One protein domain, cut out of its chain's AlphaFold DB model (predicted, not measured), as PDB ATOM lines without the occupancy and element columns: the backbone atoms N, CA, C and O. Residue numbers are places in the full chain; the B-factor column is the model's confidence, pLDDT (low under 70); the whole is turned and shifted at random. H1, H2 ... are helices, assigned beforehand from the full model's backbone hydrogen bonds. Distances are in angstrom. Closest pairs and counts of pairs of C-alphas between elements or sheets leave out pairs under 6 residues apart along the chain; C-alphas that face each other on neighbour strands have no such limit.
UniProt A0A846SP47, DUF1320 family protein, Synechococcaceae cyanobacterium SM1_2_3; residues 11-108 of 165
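AT A GLANCE: This is residues 11 to 108 of the 165 residues of the protein "DUF1320 family protein" of Synechococcaceae cyanobacterium SM1_2_3 (UniProt A0A846SP47). H5 forms the middle; H3 crosses it, H6 folds back along it, H1 and H2 pack on it, H4 lies at one end. Printed are 98 residues, class all helix, with named helices H1 to H6. It is compact, radius of gyration of the C-alphas 14.0 A, spans 40 by 26 by 17 A.

HOW THE PARTS SIT: H1, residues 11 to 16, touches the hub H5, residues 61 to 79. H2, residues 18 to 22, only just touches H5, with 3 C-alpha pairs within 8 A. H3, residues 28 to 46, touches H5 at a steep tilt, 46 degrees, closest C-alphas Leu 35 and Ala 71, 5.0 A. H4, residues 52 to 56, touches no helix. H5 and H6, residues 91 to 107, form a hairpin. Every helix's O i to N i+4 pairs are within hydrogen-bond range.

IN THESE COORDINATES: H5 runs 27.0 A from C-alpha 61 (15.142, 18.149, -14.103) to C-alpha 79 (-2.135, 17.055, -34.817).

THE WHOLE: Link H5 to H6 is long; pLDDT is under 70 in residues 19 to 27 and 79 to 88.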
ATOM      1  N   GLY A  11       0.522  13.812 -17.332       75.50
ATOM      2  CA  GLY A  11       0.089  14.931 -16.489       75.50
ATOM      3  C   GLY A  11       1.109  16.070 -16.403       75.50
ATOM      4  O   GLY A  11       0.720  17.234 -16.395       75.50
ATOM      5  N   ALA A  12       2.407  15.757 -16.384       76.38
ATOM      6  CA  ALA A  12       3.463  16.768 -16.392       76.38
ATOM      7  C   ALA A  12       3.512  17.521 -17.732       76.38
ATOM      8  O   ALA A  12       3.596  18.748 -17.745       76.38
ATOM      9  N   ILE A  13       3.350  16.813 -18.856       75.75
ATOM     10  CA  ILE A  13       3.286  17.432 -20.190       75.75
ATOM     11  C   ILE A  13       2.076  18.358 -20.310       75.75
ATOM     12  O   ILE A  13       2.203  19.482 -20.795       75.75
ATOM     13  N   THR A  14       0.894  17.915 -19.877       75.81
ATOM     14  CA  THR A  14      -0.320  18.737 -19.973       75.81
ATOM     15  C   THR A  14      -0.293  19.936 -19.027       75.81
ATOM     16  O   THR A  14      -0.818  20.990 -19.386       75.81
ATOM     17  N   ALA A  15       0.354  19.815 -17.863       77.12
ATOM     18  CA  ALA A  15       0.589  20.934 -16.953       77.12
ATOM     19  C   ALA A  15       1.592  21.951 -17.523       77.12
ATOM     20  O   ALA A  15       1.360  23.156 -17.430       77.12
ATOM     21  N   ALA A  16       2.677  21.479 -18.143       76.19
ATOM     22  CA  ALA A  16       3.676  22.340 -18.772       76.19
ATOM     23  C   ALA A  16       3.148  23.011 -20.052       76.19
ATOM     24  O   ALA A  16       3.545  24.132 -20.369       76.19
ATOM     25  N   GLN A  17       2.256  22.335 -20.786       76.12
ATOM     26  CA  GLN A  17       1.747  22.777 -22.085       76.12
ATOM     27  C   GLN A  17       0.212  22.729 -22.162       76.12
ATOM     28  O   GLN A  17      -0.359  21.859 -22.830       76.12
ATOM     29  N   PRO A  18      -0.491  23.710 -21.563       70.94
ATOM     30  CA  PRO A  18      -1.956  23.742 -21.557       70.94
ATOM     31  C   PRO A  18      -2.563  23.845 -22.967       70.94
ATOM     32  O   PRO A  18      -3.681  23.379 -23.196       70.94
ATOM     33  N   LEU A  19      -1.814  24.369 -23.946       67.12
ATOM     34  CA  LEU A  19      -2.223  24.421 -25.355       67.12
ATOM     35  C   LEU A  19      -2.539  23.028 -25.926       67.12
ATOM     36  O   LEU A  19      -3.475  22.898 -26.714       67.12
ATOM     37  N   ILE A  20      -1.836  21.984 -25.476       65.94
ATOM     38  CA  ILE A  20      -2.071  20.594 -25.897       65.94
ATOM     39  C   ILE A  20      -3.444  20.111 -25.406       65.94
ATOM     40  O   ILE A  20      -4.168  19.453 -26.146       65.94
ATOM     41  N   THR A  21      -3.853  20.492 -24.192       61.25
ATOM     42  CA  THR A  21      -5.168  20.111 -23.639       61.25
ATOM     43  C   THR A  21      -6.343  20.875 -24.245       61.25
ATOM     44  O   THR A  21      -7.469  20.385 -24.223       61.25
ATOM     45  N   SER A  22      -6.093  22.059 -24.814       56.62
ATOM     46  CA  SER A  22      -7.128  22.859 -25.479       56.62
ATOM     47  C   SER A  22      -7.571  22.277 -26.829       56.62
ATOM     48  O   SER A  22      -8.653  22.600 -27.319       56.62
ATOM     49  N   ALA A  23      -6.772  21.374 -27.409       58.28
ATOM     50  CA  ALA A  23      -7.157  20.583 -28.566       58.28
ATOM     51  C   ALA A  23      -8.029  19.404 -28.098       58.28
ATOM     52  O   ALA A  23      -7.541  18.356 -27.685       58.28
ATOM     53  N   SER A  24      -9.348  19.569 -28.174       53.12
ATOM     54  CA  SER A  24     -10.383  18.633 -27.699       53.12
ATOM     55  C   SER A  24     -10.370  17.216 -28.313       53.12
ATOM     56  O   SER A  24     -11.235  16.406 -27.986       53.12
ATOM     57  N   ALA A  25      -9.408  16.896 -29.181       57.81
ATOM     58  CA  ALA A  25      -9.300  15.626 -29.900       57.81
ATOM     59  C   ALA A  25      -8.078  14.773 -29.508       57.81
ATOM     60  O   ALA A  25      -7.937  13.661 -30.021       57.81
ATOM     61  N   ILE A  26      -7.190  15.258 -28.632       65.75
ATOM     62  CA  ILE A  26      -5.974  14.509 -28.296       65.75
ATOM     63  C   ILE A  26      -6.305  13.427 -27.269       65.75
ATOM     64  O   ILE A  26      -6.550  13.705 -26.093       65.75
ATOM     65  N   ALA A  27      -6.295  12.168 -27.706       69.06
ATOM     66  CA  ALA A  27      -6.430  11.043 -26.794       69.06
ATOM     67  C   ALA A  27      -5.166  10.936 -25.926       69.06
ATOM     68  O   ALA A  27      -4.047  10.957 -26.441       69.06
ATOM     69  N   SER A  28      -5.327  10.735 -24.617       72.06
ATOM     70  CA  SER A  28      -4.210  10.511 -23.681       72.06
ATOM     71  C   SER A  28      -3.265   9.385 -24.130       72.06
ATOM     72  O   SER A  28      -2.063   9.450 -23.879       72.06
ATOM     73  N   ALA A  29      -3.778   8.401 -24.877       75.50
ATOM     74  CA  ALA A  29      -2.994   7.333 -25.497       75.50
ATOM     75  C   ALA A  29      -2.000   7.827 -26.571       75.50
ATOM     76  O   ALA A  29      -0.913   7.270 -26.704       75.50
ATOM     77  N   GLN A  30      -2.338   8.873 -27.330       78.31
ATOM     78  CA  GLN A  30      -1.443   9.449 -28.341       78.31
ATOM     79  C   GLN A  30      -0.313  10.248 -27.691       78.31
ATOM     80  O   GLN A  30       0.833  10.151 -28.125       78.31
ATOM     81  N   ILE A  31      -0.615  10.978 -26.611       80.19
ATOM     82  CA  ILE A  31       0.408  11.665 -25.812       80.19
ATOM     83  C   ILE A  31       1.356  10.634 -25.197       80.19
ATOM     84  O   ILE A  31       2.567  10.796 -25.289       80.19
ATOM     85  N   ALA A  32       0.821   9.541 -24.645       82.44
ATOM     86  CA  ALA A  32       1.628   8.461 -24.081       82.44
ATOM     87  C   ALA A  32       2.559   7.809 -25.120       82.44
ATOM     88  O   ALA A  32       3.712   7.521 -24.810       82.44
ATOM     89  N   LEU A  33       2.099   7.620 -26.363       84.81
ATOM     90  CA  LEU A  33       2.940   7.110 -27.452       84.81
ATOM     91  C   LEU A  33       4.120   8.050 -27.748       84.81
ATOM     92  O   LEU A  33       5.258   7.600 -27.861       84.81
ATOM     93  N   HIS A  34       3.851   9.349 -27.889       84.88
ATOM     94  CA  HIS A  34       4.887  10.340 -28.184       84.88
ATOM     95  C   HIS A  34       5.847  10.550 -27.020       84.88
ATOM     96  O   HIS A  34       7.041  10.734 -27.242       84.88
ATOM     97  N   LEU A  35       5.340  10.450 -25.796       86.88
ATOM     98  CA  LEU A  35       6.152  10.429 -24.595       86.88
ATOM     99  C   LEU A  35       7.112   9.231 -24.602       86.88
ATOM    100  O   LEU A  35       8.311   9.434 -24.481       86.88
ATOM    101  N   ALA A  36       6.627   8.013 -24.854       85.94
ATOM    102  CA  ALA A  36       7.489   6.830 -24.909       85.94
ATOM    103  C   ALA A  36       8.587   6.943 -25.987       85.94
ATOM    104  O   ALA A  36       9.714   6.491 -25.791       85.94
ATOM    105  N   GLN A  37       8.277   7.572 -27.127       88.31
ATOM    106  CA  GLN A  37       9.267   7.859 -28.172       88.31
ATOM    107  C   GLN A  37      10.308   8.887 -27.716       88.31
ATOM    108  O   GLN A  37      11.498   8.686 -27.953       88.31
ATOM    109  N   ALA A  38       9.873   9.968 -27.067       88.44
ATOM    110  CA  ALA A  38      10.766  10.988 -26.523       88.44
ATOM    111  C   ALA A  38      11.695  10.403 -25.451       88.44
ATOM    112  O   ALA A  38      12.903  10.612 -25.513       88.44
ATOM    113  N   GLU A  39      11.157   9.601 -24.534       89.38
ATOM    114  CA  GLU A  39      11.934   8.934 -23.487       89.38
ATOM    115  C   GLU A  39      12.987   7.999 -24.076       89.38
ATOM    116  O   GLU A  39      14.140   8.041 -23.660       89.38
ATOM    117  N   ALA A  40      12.629   7.197 -25.083       87.94
ATOM    118  CA  ALA A  40      13.582   6.312 -25.749       87.94
ATOM    119  C   ALA A  40      14.755   7.082 -26.380       87.94
ATOM    120  O   ALA A  40      15.896   6.622 -26.320       87.94
ATOM    121  N   ILE A  41      14.489   8.261 -26.954       89.81
ATOM    122  CA  ILE A  41      15.538   9.136 -27.491       89.81
ATOM    123  C   ILE A  41      16.416   9.647 -26.347       89.81
ATOM    124  O   ILE A  41      17.629   9.477 -26.407       89.81
ATOM    125  N   VAL A  42      15.826  10.219 -25.295       90.69
ATOM    126  CA  VAL A  42      16.581  10.775 -24.161       90.69
ATOM    127  C   VAL A  42      17.469   9.710 -23.512       90.69
ATOM    128  O   VAL A  42      18.661   9.951 -23.320       90.69
ATOM    129  N   TRP A  43      16.933   8.514 -23.260       89.31
ATOM    130  CA  TRP A  43      17.705   7.390 -22.728       89.31
ATOM    131  C   TRP A  43      18.849   6.975 -23.655       89.31
ATOM    132  O   TRP A  43      19.952   6.715 -23.180       89.31
ATOM    133  N   GLY A  44      18.628   6.963 -24.971       86.56
ATOM    134  CA  GLY A  44      19.661   6.603 -25.946       86.56
ATOM    135  C   GLY A  44      20.898   7.509 -25.916       86.56
ATOM    136  O   GLY A  44      21.999   7.038 -26.194       86.56
ATOM    137  N   TYR A  45      20.737   8.785 -25.560       89.31
ATOM    138  CA  TYR A  45      21.858   9.719 -25.412       89.31
ATOM    139  C   TYR A  45      22.405   9.746 -23.983       89.31
ATOM    140  O   TYR A  45      23.617   9.705 -23.792       89.31
ATOM    141  N   ALA A  46      21.536   9.766 -22.970       87.50
ATOM    142  CA  ALA A  46      21.964   9.855 -21.575       87.50
ATOM    143  C   ALA A  46      22.790   8.628 -21.137       87.50
ATOM    144  O   ALA A  46      23.806   8.779 -20.456       87.50
ATOM    145  N   CYS A  47      22.421   7.428 -21.602       86.94
ATOM    146  CA  CYS A  47      23.139   6.188 -21.292       86.94
ATOM    147  C   CYS A  47      24.528   6.081 -21.948       86.94
ATOM    148  O   CYS A  47      25.253   5.132 -21.667       86.94
ATOM    149  N   GLN A  48      24.927   7.013 -22.823       87.06
ATOM    150  CA  GLN A  48      26.283   7.012 -23.391       87.06
ATOM    151  C   GLN A  48      27.344   7.389 -22.354       87.06
ATOM    152  O   GLN A  48      28.507   7.018 -22.499       87.06
ATOM    153  N   ARG A  49      26.943   8.124 -21.312       85.00
ATOM    154  CA  ARG A  49      27.865   8.726 -20.343       85.00
ATOM    155  C   ARG A  49      27.483   8.464 -18.890       85.00
ATOM    156  O   ARG A  49      28.357   8.416 -18.026       85.00
ATOM    157  N   TYR A  50      26.198   8.286 -18.611       85.81
ATOM    158  CA  TYR A  50      25.688   8.067 -17.263       85.81
ATOM    159  C   TYR A  50      25.126   6.655 -17.127       85.81
ATOM    160  O   TYR A  50      24.542   6.122 -18.071       85.81
ATOM    161  N   ASP A  51      25.279   6.064 -15.944       85.88
ATOM    162  CA  ASP A  51      24.590   4.818 -15.622       85.88
ATOM    163  C   ASP A  51      23.096   5.103 -15.442       85.88
ATOM    164  O   ASP A  51      22.713   6.077 -14.788       85.88
ATOM    165  N   ILE A  52      22.246   4.251 -16.015       82.62
ATOM    166  CA  ILE A  52      20.794   4.413 -15.968       82.62
ATOM    167  C   ILE A  52      20.286   4.467 -14.527       82.62
ATOM    168  O   ILE A  52      19.338   5.199 -14.256       82.62
ATOM    169  N   ASP A  53      20.910   3.739 -13.599       82.75
ATOM    170  CA  ASP A  53      20.484   3.718 -12.199       82.75
ATOM    171  C   ASP A  53      20.752   5.061 -11.491       82.75
ATOM    172  O   ASP A  53      19.912   5.502 -10.696       82.75
ATOM    173  N   ASP A  54      21.838   5.755 -11.849       82.06
ATOM    174  CA  ASP A  54      22.244   7.037 -11.252       82.06
ATOM    175  C   ASP A  54      21.374   8.206 -11.726       82.06
ATOM    176  O   ASP A  54      21.043   9.106 -10.950       82.06
ATOM    177  N   ILE A  55      20.955   8.186 -12.993       83.12
ATOM    178  CA  ILE A  55      20.075   9.217 -13.569       83.12
ATOM    179  C   ILE A  55      18.586   8.868 -13.460       83.12
ATOM    180  O   ILE A  55      17.736   9.696 -13.792       83.12
ATOM    181  N   ARG A  56      18.232   7.665 -12.987       79.38
ATOM    182  CA  ARG A  56      16.831   7.272 -12.758       79.38
ATOM    183  C   ARG A  56      16.274   7.868 -11.472       79.38
ATOM    184  O   ARG A  56      15.118   8.288 -11.441       79.38
ATOM    185  N   THR A  57      17.054   7.866 -10.395       78.38
ATOM    186  CA  THR A  57      16.555   8.202  -9.054       78.38
ATOM    187  C   THR A  57      17.603   8.972  -8.250       78.38
ATOM    188  O   THR A  57      18.435   8.335  -7.607       78.38
ATOM    189  N   PRO A  58      17.536  10.317  -8.201       75.81
ATOM    190  CA  PRO A  58      16.498  11.189  -8.766       75.81
ATOM    191  C   PRO A  58      16.709  11.517 -10.253       75.81
ATOM    192  O   PRO A  58      17.831  11.763 -10.684       75.81
ATOM    193  N   CYS A  59      15.612  11.602 -11.016       83.69
ATOM    194  CA  CYS A  59      15.669  12.056 -12.403       83.69
ATOM    195  C   CYS A  59      16.150  13.521 -12.480       83.69
ATOM    196  O   CYS A  59      15.614  14.374 -11.762       83.69
ATOM    197  N   PRO A  60      17.149  13.838 -13.322       89.38
ATOM    198  CA  PRO A  60      17.592  15.210 -13.532       89.38
ATOM    199  C   PRO A  60      16.472  16.071 -14.134       89.38
ATOM    200  O   PRO A  60      15.919  15.697 -15.173       89.38
ATOM    201  N   PRO A  61      16.190  17.267 -13.584       89.50
ATOM    202  CA  PRO A  61      15.142  18.149 -14.103       89.50
ATOM    203  C   PRO A  61      15.391  18.581 -15.555       89.50
ATOM    204  O   PRO A  61      14.446  18.849 -16.290       89.50
ATOM    205  N   LEU A  62      16.656  18.611 -15.994       90.38
ATOM    206  CA  LEU A  62      17.003  18.909 -17.383       90.38
ATOM    207  C   LEU A  62      16.549  17.803 -18.349       90.38
ATOM    208  O   LEU A  62      16.048  18.096 -19.433       90.38
ATOM    209  N   LEU A  63      16.707  16.531 -17.969       90.69
ATOM    210  CA  LEU A  63      16.236  15.418 -18.800       90.69
ATOM    211  C   LEU A  63      14.709  15.410 -18.866       90.69
ATOM    212  O   LEU A  63      14.142  15.157 -19.929       90.69
ATOM    213  N   GLU A  64      14.049  15.754 -17.758       90.62
ATOM    214  CA  GLU A  64      12.599  15.925 -17.723       90.62
ATOM    215  C   GLU A  64      12.136  17.044 -18.671       90.62
ATOM    216  O   GLU A  64      11.243  16.811 -19.489       90.62
ATOM    217  N   SER A  65      12.770  18.224 -18.642       91.19
ATOM    218  CA  SER A  65      12.399  19.330 -19.537       91.19
ATOM    219  C   SER A  65      12.611  18.985 -21.013       91.19
ATOM    220  O   SER A  65      11.719  19.220 -21.828       91.19
ATOM    221  N   ILE A  66      13.742  18.355 -21.354       91.75
ATOM    222  CA  ILE A  66      14.034  17.909 -22.728       91.75
ATOM    223  C   ILE A  66      12.980  16.897 -23.192       91.75
ATOM    224  O   ILE A  66      12.456  16.998 -24.303       91.75
ATOM    225  N   CYS A  67      12.626  15.935 -22.338       91.06
ATOM    226  CA  CYS A  67      11.623  14.928 -22.666       91.06
ATOM    227  C   CYS A  67      10.243  15.553 -22.926       91.06
ATOM    228  O   CYS A  67       9.547  15.143 -23.861       91.06
ATOM    229  N   ILE A  68       9.857  16.565 -22.141       88.62
ATOM    230  CA  ILE A  68       8.607  17.311 -22.335       88.62
ATOM    231  C   ILE A  68       8.612  18.038 -23.684       88.62
ATOM    232  O   ILE A  68       7.629  17.931 -24.422       88.62
ATOM    233  N   ASP A  69       9.696  18.729 -24.039       89.50
ATOM    234  CA  ASP A  69       9.784  19.480 -25.299       89.50
ATOM    235  C   ASP A  69       9.747  18.558 -26.531       89.50
ATOM    236  O   ASP A  69       9.020  18.827 -27.497       89.50
ATOM    237  N   LEU A  70      10.449  17.419 -26.480       89.25
ATOM    238  CA  LEU A  70      10.421  16.405 -27.540       89.25
ATOM    239  C   LEU A  70       9.019  15.793 -27.708       89.25
ATOM    240  O   LEU A  70       8.521  15.665 -28.834       89.25
ATOM    241  N   ALA A  71       8.363  15.437 -26.601       87.88
ATOM    242  CA  ALA A  71       7.016  14.872 -26.627       87.88
ATOM    243  C   ALA A  71       5.985  15.897 -27.132       87.88
ATOM    244  O   ALA A  71       5.145  15.566 -27.975       87.88
ATOM    245  N   ALA A  72       6.078  17.150 -26.676       84.31
ATOM    246  CA  ALA A  72       5.214  18.244 -27.111       84.31
ATOM    247  C   ALA A  72       5.340  18.490 -28.620       84.31
ATOM    248  O   ALA A  72       4.323  18.584 -29.310       84.31
ATOM    249  N   TYR A  73       6.562  18.508 -29.159       85.94
ATOM    250  CA  TYR A  73       6.784  18.632 -30.599       85.94
ATOM    251  C   TYR A  73       6.128  17.488 -31.385       85.94
ATOM    252  O   TYR A  73       5.425  17.735 -32.369       85.94
ATOM    253  N   GLY A  74       6.292  16.235 -30.946       83.81
ATOM    254  CA  GLY A  74       5.689  15.074 -31.611       83.81
ATOM    255  C   GLY A  74       4.160  15.144 -31.675       83.81
ATOM    256  O   GLY A  74       3.566  14.893 -32.728       83.81
ATOM    257  N   VAL A  75       3.526  15.557 -30.576       80.62
ATOM    258  CA  VAL A  75       2.069  15.734 -30.505       80.62
ATOM    259  C   VAL A  75       1.610  16.893 -31.400       80.62
ATOM    260  O   VAL A  75       0.675  16.747 -32.191       80.62
ATOM    261  N   LEU A  76       2.287  18.041 -31.331       78.12
ATOM    262  CA  LEU A  76       1.882  19.256 -32.043       78.12
ATOM    263  C   LEU A  76       2.111  19.170 -33.555       78.12
ATOM    264  O   LEU A  76       1.281  19.655 -34.325       78.12
ATOM    265  N   THR A  77       3.186  18.516 -33.997       76.00
ATOM    266  CA  THR A  77       3.465  18.323 -35.429       76.00
ATOM    267  C   THR A  77       2.504  17.356 -36.100       76.00
ATOM    268  O   THR A  77       2.133  17.578 -37.251       76.00
ATOM    269  N   LYS A  78       2.060  16.306 -35.400       71.31
ATOM    270  CA  LYS A  78       1.114  15.339 -35.972       71.31
ATOM    271  C   LYS A  78      -0.347  15.778 -35.910       71.31
ATOM    272  O   LYS A  78      -1.142  15.232 -36.672       71.31
ATOM    273  N   GLN A  79      -0.719  16.715 -35.031       63.25
ATOM    274  CA  GLN A  79      -2.135  17.055 -34.817       63.25
ATOM    275  C   GLN A  79      -2.492  18.543 -34.866       63.25
ATOM    276  O   GLN A  79      -3.590  18.865 -35.314       63.25
ATOM    277  N   ALA A  80      -1.625  19.455 -34.419       54.81
ATOM    278  CA  ALA A  80      -2.021  20.848 -34.186       54.81
ATOM    279  C   ALA A  80      -1.668  21.807 -35.335       54.81
ATOM    280  O   ALA A  80      -2.253  22.884 -35.435       54.81
ATOM    281  N   LEU A  81      -0.727  21.447 -36.212       53.28
ATOM    282  CA  LEU A  81      -0.202  22.357 -37.233       53.28
ATOM    283  C   LEU A  81      -0.345  21.750 -38.634       53.28
ATOM    284  O   LEU A  81       0.612  21.281 -39.240       53.28
ATOM    285  N   LEU A  82      -1.570  21.797 -39.168       55.50
ATOM    286  CA  LEU A  82      -1.855  21.654 -40.600       55.50
ATOM    287  C   LEU A  82      -1.060  22.717 -41.380       55.50
ATOM    288  O   LEU A  82      -1.536  23.840 -41.502       55.50
ATOM    289  N   ALA A  83       0.140  22.358 -41.852       53.72
ATOM    290  CA  ALA A  83       1.023  22.976 -42.860       53.72
ATOM    291  C   ALA A  83       1.345  24.497 -42.801       53.72
ATOM    292  O   ALA A  83       2.471  24.874 -43.090       53.72
ATOM    293  N   ASN A  84       0.430  25.378 -42.395       52.03
ATOM    294  CA  ASN A  84       0.528  26.835 -42.551       52.03
ATOM    295  C   ASN A  84       0.940  27.600 -41.282       52.03
ATOM    296  O   ASN A  84       1.098  28.817 -41.324       52.03
ATOM    297  N   SER A  85       1.076  26.933 -40.133       58.91
ATOM    298  CA  SER A  85       1.425  27.587 -38.854       58.91
ATOM    299  C   SER A  85       2.695  27.029 -38.198       58.91
ATOM    300  O   SER A  85       3.107  27.520 -37.152       58.91
ATOM    301  N   LEU A  86       3.327  26.019 -38.808       61.38
ATOM    302  CA  LEU A  86       4.544  25.384 -38.290       61.38
ATOM    303  C   LEU A  86       5.785  26.268 -38.498       61.38
ATOM    304  O   LEU A  86       6.616  26.348 -37.604       61.38
ATOM    305  N   GLU A  87       5.863  27.002 -39.612       63.56
ATOM    306  CA  GLU A  87       6.965  27.947 -39.881       63.56
ATOM    307  C   GLU A  87       6.986  29.155 -38.935       63.56
ATOM    308  O   GLU A  87       8.037  29.742 -38.709       63.56
ATOM    309  N   LYS A  88       5.832  29.545 -38.376       68.38
ATOM    310  CA  LYS A  88       5.724  30.664 -37.417       68.38
ATOM    311  C   LYS A  88       5.727  30.207 -35.962       68.38
ATOM    312  O   LYS A  88       5.557  31.017 -35.053       68.38
ATOM    313  N   SER A  89       5.827  28.906 -35.752       75.19
ATOM    314  CA  SER A  89       5.736  28.301 -34.442       75.19
ATOM    315  C   SER A  89       7.128  28.212 -33.812       75.19
ATOM    316  O   SER A  89       8.065  27.834 -34.506       75.19
ATOM    317  N   PRO A  90       7.278  28.465 -32.498       81.69
ATOM    318  CA  PRO A  90       8.554  28.294 -31.798       81.69
ATOM    319  C   PRO A  90       8.933  26.815 -31.576       81.69
ATOM    320  O   PRO A  90      10.021  26.516 -31.094       81.69
ATOM    321  N   TRP A  91       8.035  25.870 -31.881       81.31
ATOM    322  CA  TRP A  91       8.213  24.445 -31.572       81.31
ATOM    323  C   TRP A  91       9.388  23.755 -32.289       81.31
ATOM    324  O   TRP A  91      10.079  22.984 -31.627       81.31
ATOM    325  N   PRO A  92       9.656  23.992 -33.590       84.56
ATOM    326  CA  PRO A  92      10.818  23.408 -34.260       84.56
ATOM    327  C   PRO A  92      12.148  23.885 -33.676       84.56
ATOM    328  O   PRO A  92      13.090  23.100 -33.603       84.56
ATOM    329  N   ASP A  93      12.223  25.145 -33.248       87.12
ATOM    330  CA  ASP A  93      13.440  25.702 -32.658       87.12
ATOM    331  C   ASP A  93      13.675  25.118 -31.264       87.12
ATOM    332  O   ASP A  93      14.757  24.603 -31.005       87.12
ATOM    333  N   ARG A  94      12.631  25.028 -30.426       86.56
ATOM    334  CA  ARG A  94      12.714  24.334 -29.126       86.56
ATOM    335  C   ARG A  94      13.110  22.867 -29.253       86.56
ATOM    336  O   ARG A  94      13.876  22.362 -28.443       86.56
ATOM    337  N   TYR A  95      12.612  22.178 -30.279       88.88
ATOM    338  CA  TYR A  95      12.999  20.796 -30.554       88.88
ATOM    339  C   TYR A  95      14.493  20.676 -30.887       88.88
ATOM    340  O   TYR A  95      15.163  19.771 -30.389       88.88
ATOM    341  N   LYS A  96      15.027  21.592 -31.707       91.31
ATOM    342  CA  LYS A  96      16.463  21.633 -32.021       91.31
ATOM    343  C   LYS A  96      17.295  21.955 -30.785       91.31
ATOM    344  O   LYS A  96      18.239  21.229 -30.516       91.31
ATOM    345  N   GLU A  97      16.903  22.966 -30.014       93.06
ATOM    346  CA  GLU A  97      17.567  23.329 -28.756       93.06
ATOM    347  C   GLU A  97      17.596  22.146 -27.780       93.06
ATOM    348  O   GLU A  97      18.647  21.827 -27.230       93.06
ATOM    349  N   ALA A  98      16.478  21.434 -27.619       92.00
ATOM    350  CA  ALA A  98      16.393  20.251 -26.768       92.00
ATOM    351  C   ALA A  98      17.313  19.115 -27.249       92.00
ATOM    352  O   ALA A  98      17.971  18.468 -26.434       92.00
ATOM    353  N   LEU A  99      17.400  18.883 -28.566       92.81
ATOM    354  CA  LEU A  99      18.330  17.905 -29.138       92.81
ATOM    355  C   LEU A  99      19.792  18.321 -28.994       92.81
ATOM    356  O   LEU A  99      20.637  17.466 -28.743       92.81
ATOM    357  N   ASP A 100      20.107  19.597 -29.174       94.88
ATOM    358  CA  ASP A 100      21.478  20.082 -29.065       94.88
ATOM    359  C   ASP A 100      21.941  20.061 -27.604       94.88
ATOM    360  O   ASP A 100      23.038  19.580 -27.336       94.88
ATOM    361  N   LEU A 101      21.077  20.409 -26.644       93.12
ATOM    362  CA  LEU A 101      21.342  20.189 -25.217       93.12
ATOM    363  C   LEU A 101      21.577  18.708 -24.901       93.12
ATOM    364  O   LEU A 101      22.499  18.374 -24.159       93.12
ATOM    365  N   LEU A 102      20.777  17.808 -25.478       92.62
ATOM    366  CA  LEU A 102      20.941  16.367 -25.290       92.62
ATOM    367  C   LEU A 102      22.285  15.863 -25.852       92.62
ATOM    368  O   LEU A 102      22.940  15.037 -25.214       92.62
ATOM    369  N   LYS A 103      22.723  16.380 -27.007       93.00
ATOM    370  CA  LYS A 103      24.054  16.088 -27.565       93.00
ATOM    371  C   LYS A 103      25.163  16.641 -26.681       93.00
ATOM    372  O   LYS A 103      26.065  15.893 -26.349       93.00
ATOM    373  N   MET A 104      25.057  17.883 -26.210       91.12
ATOM    374  CA  MET A 104      26.033  18.464 -25.278       91.12
ATOM    375  C   MET A 104      26.166  17.634 -23.991       91.12
ATOM    376  O   MET A 104      27.263  17.487 -23.452       91.12
ATOM    377  N   VAL A 105      25.062  17.059 -23.496       90.06
ATOM    378  CA  VAL A 105      25.084  16.127 -22.357       90.06
ATOM    379  C   VAL A 105      25.843  14.843 -22.700       90.06
ATOM    380  O   VAL A 105      26.676  14.398 -21.901       90.06
ATOM    381  N   ALA A 106      25.569  14.262 -23.870       88.62
ATOM    382  CA  ALA A 106      26.223  13.047 -24.348       88.62
ATOM    383  C   ALA A 106      27.724  13.253 -24.626       88.62
ATOM    384  O   ALA A 106      28.534  12.422 -24.223       88.62
ATOM    385  N   ASP A 107      28.091  14.379 -25.241       89.44
ATOM    386  CA  ASP A 107      29.442  14.670 -25.732       89.44
ATOM    387  C   ASP A 107      30.436  15.030 -24.628       89.44
ATOM    388  O   ASP A 107      31.644  14.917 -24.827       89.44
ATOM    389  N   GLY A 108      29.971  15.492 -23.467       86.38
ATOM    390  CA  GLY A 108      30.901  15.965 -22.441       86.38
ATOM    391  C   GLY A 108      30.582  17.341 -21.889       86.38
ATOM    392  O   GLY A 108      30.837  17.622 -20.718       86.38
TER     393      GLY A 108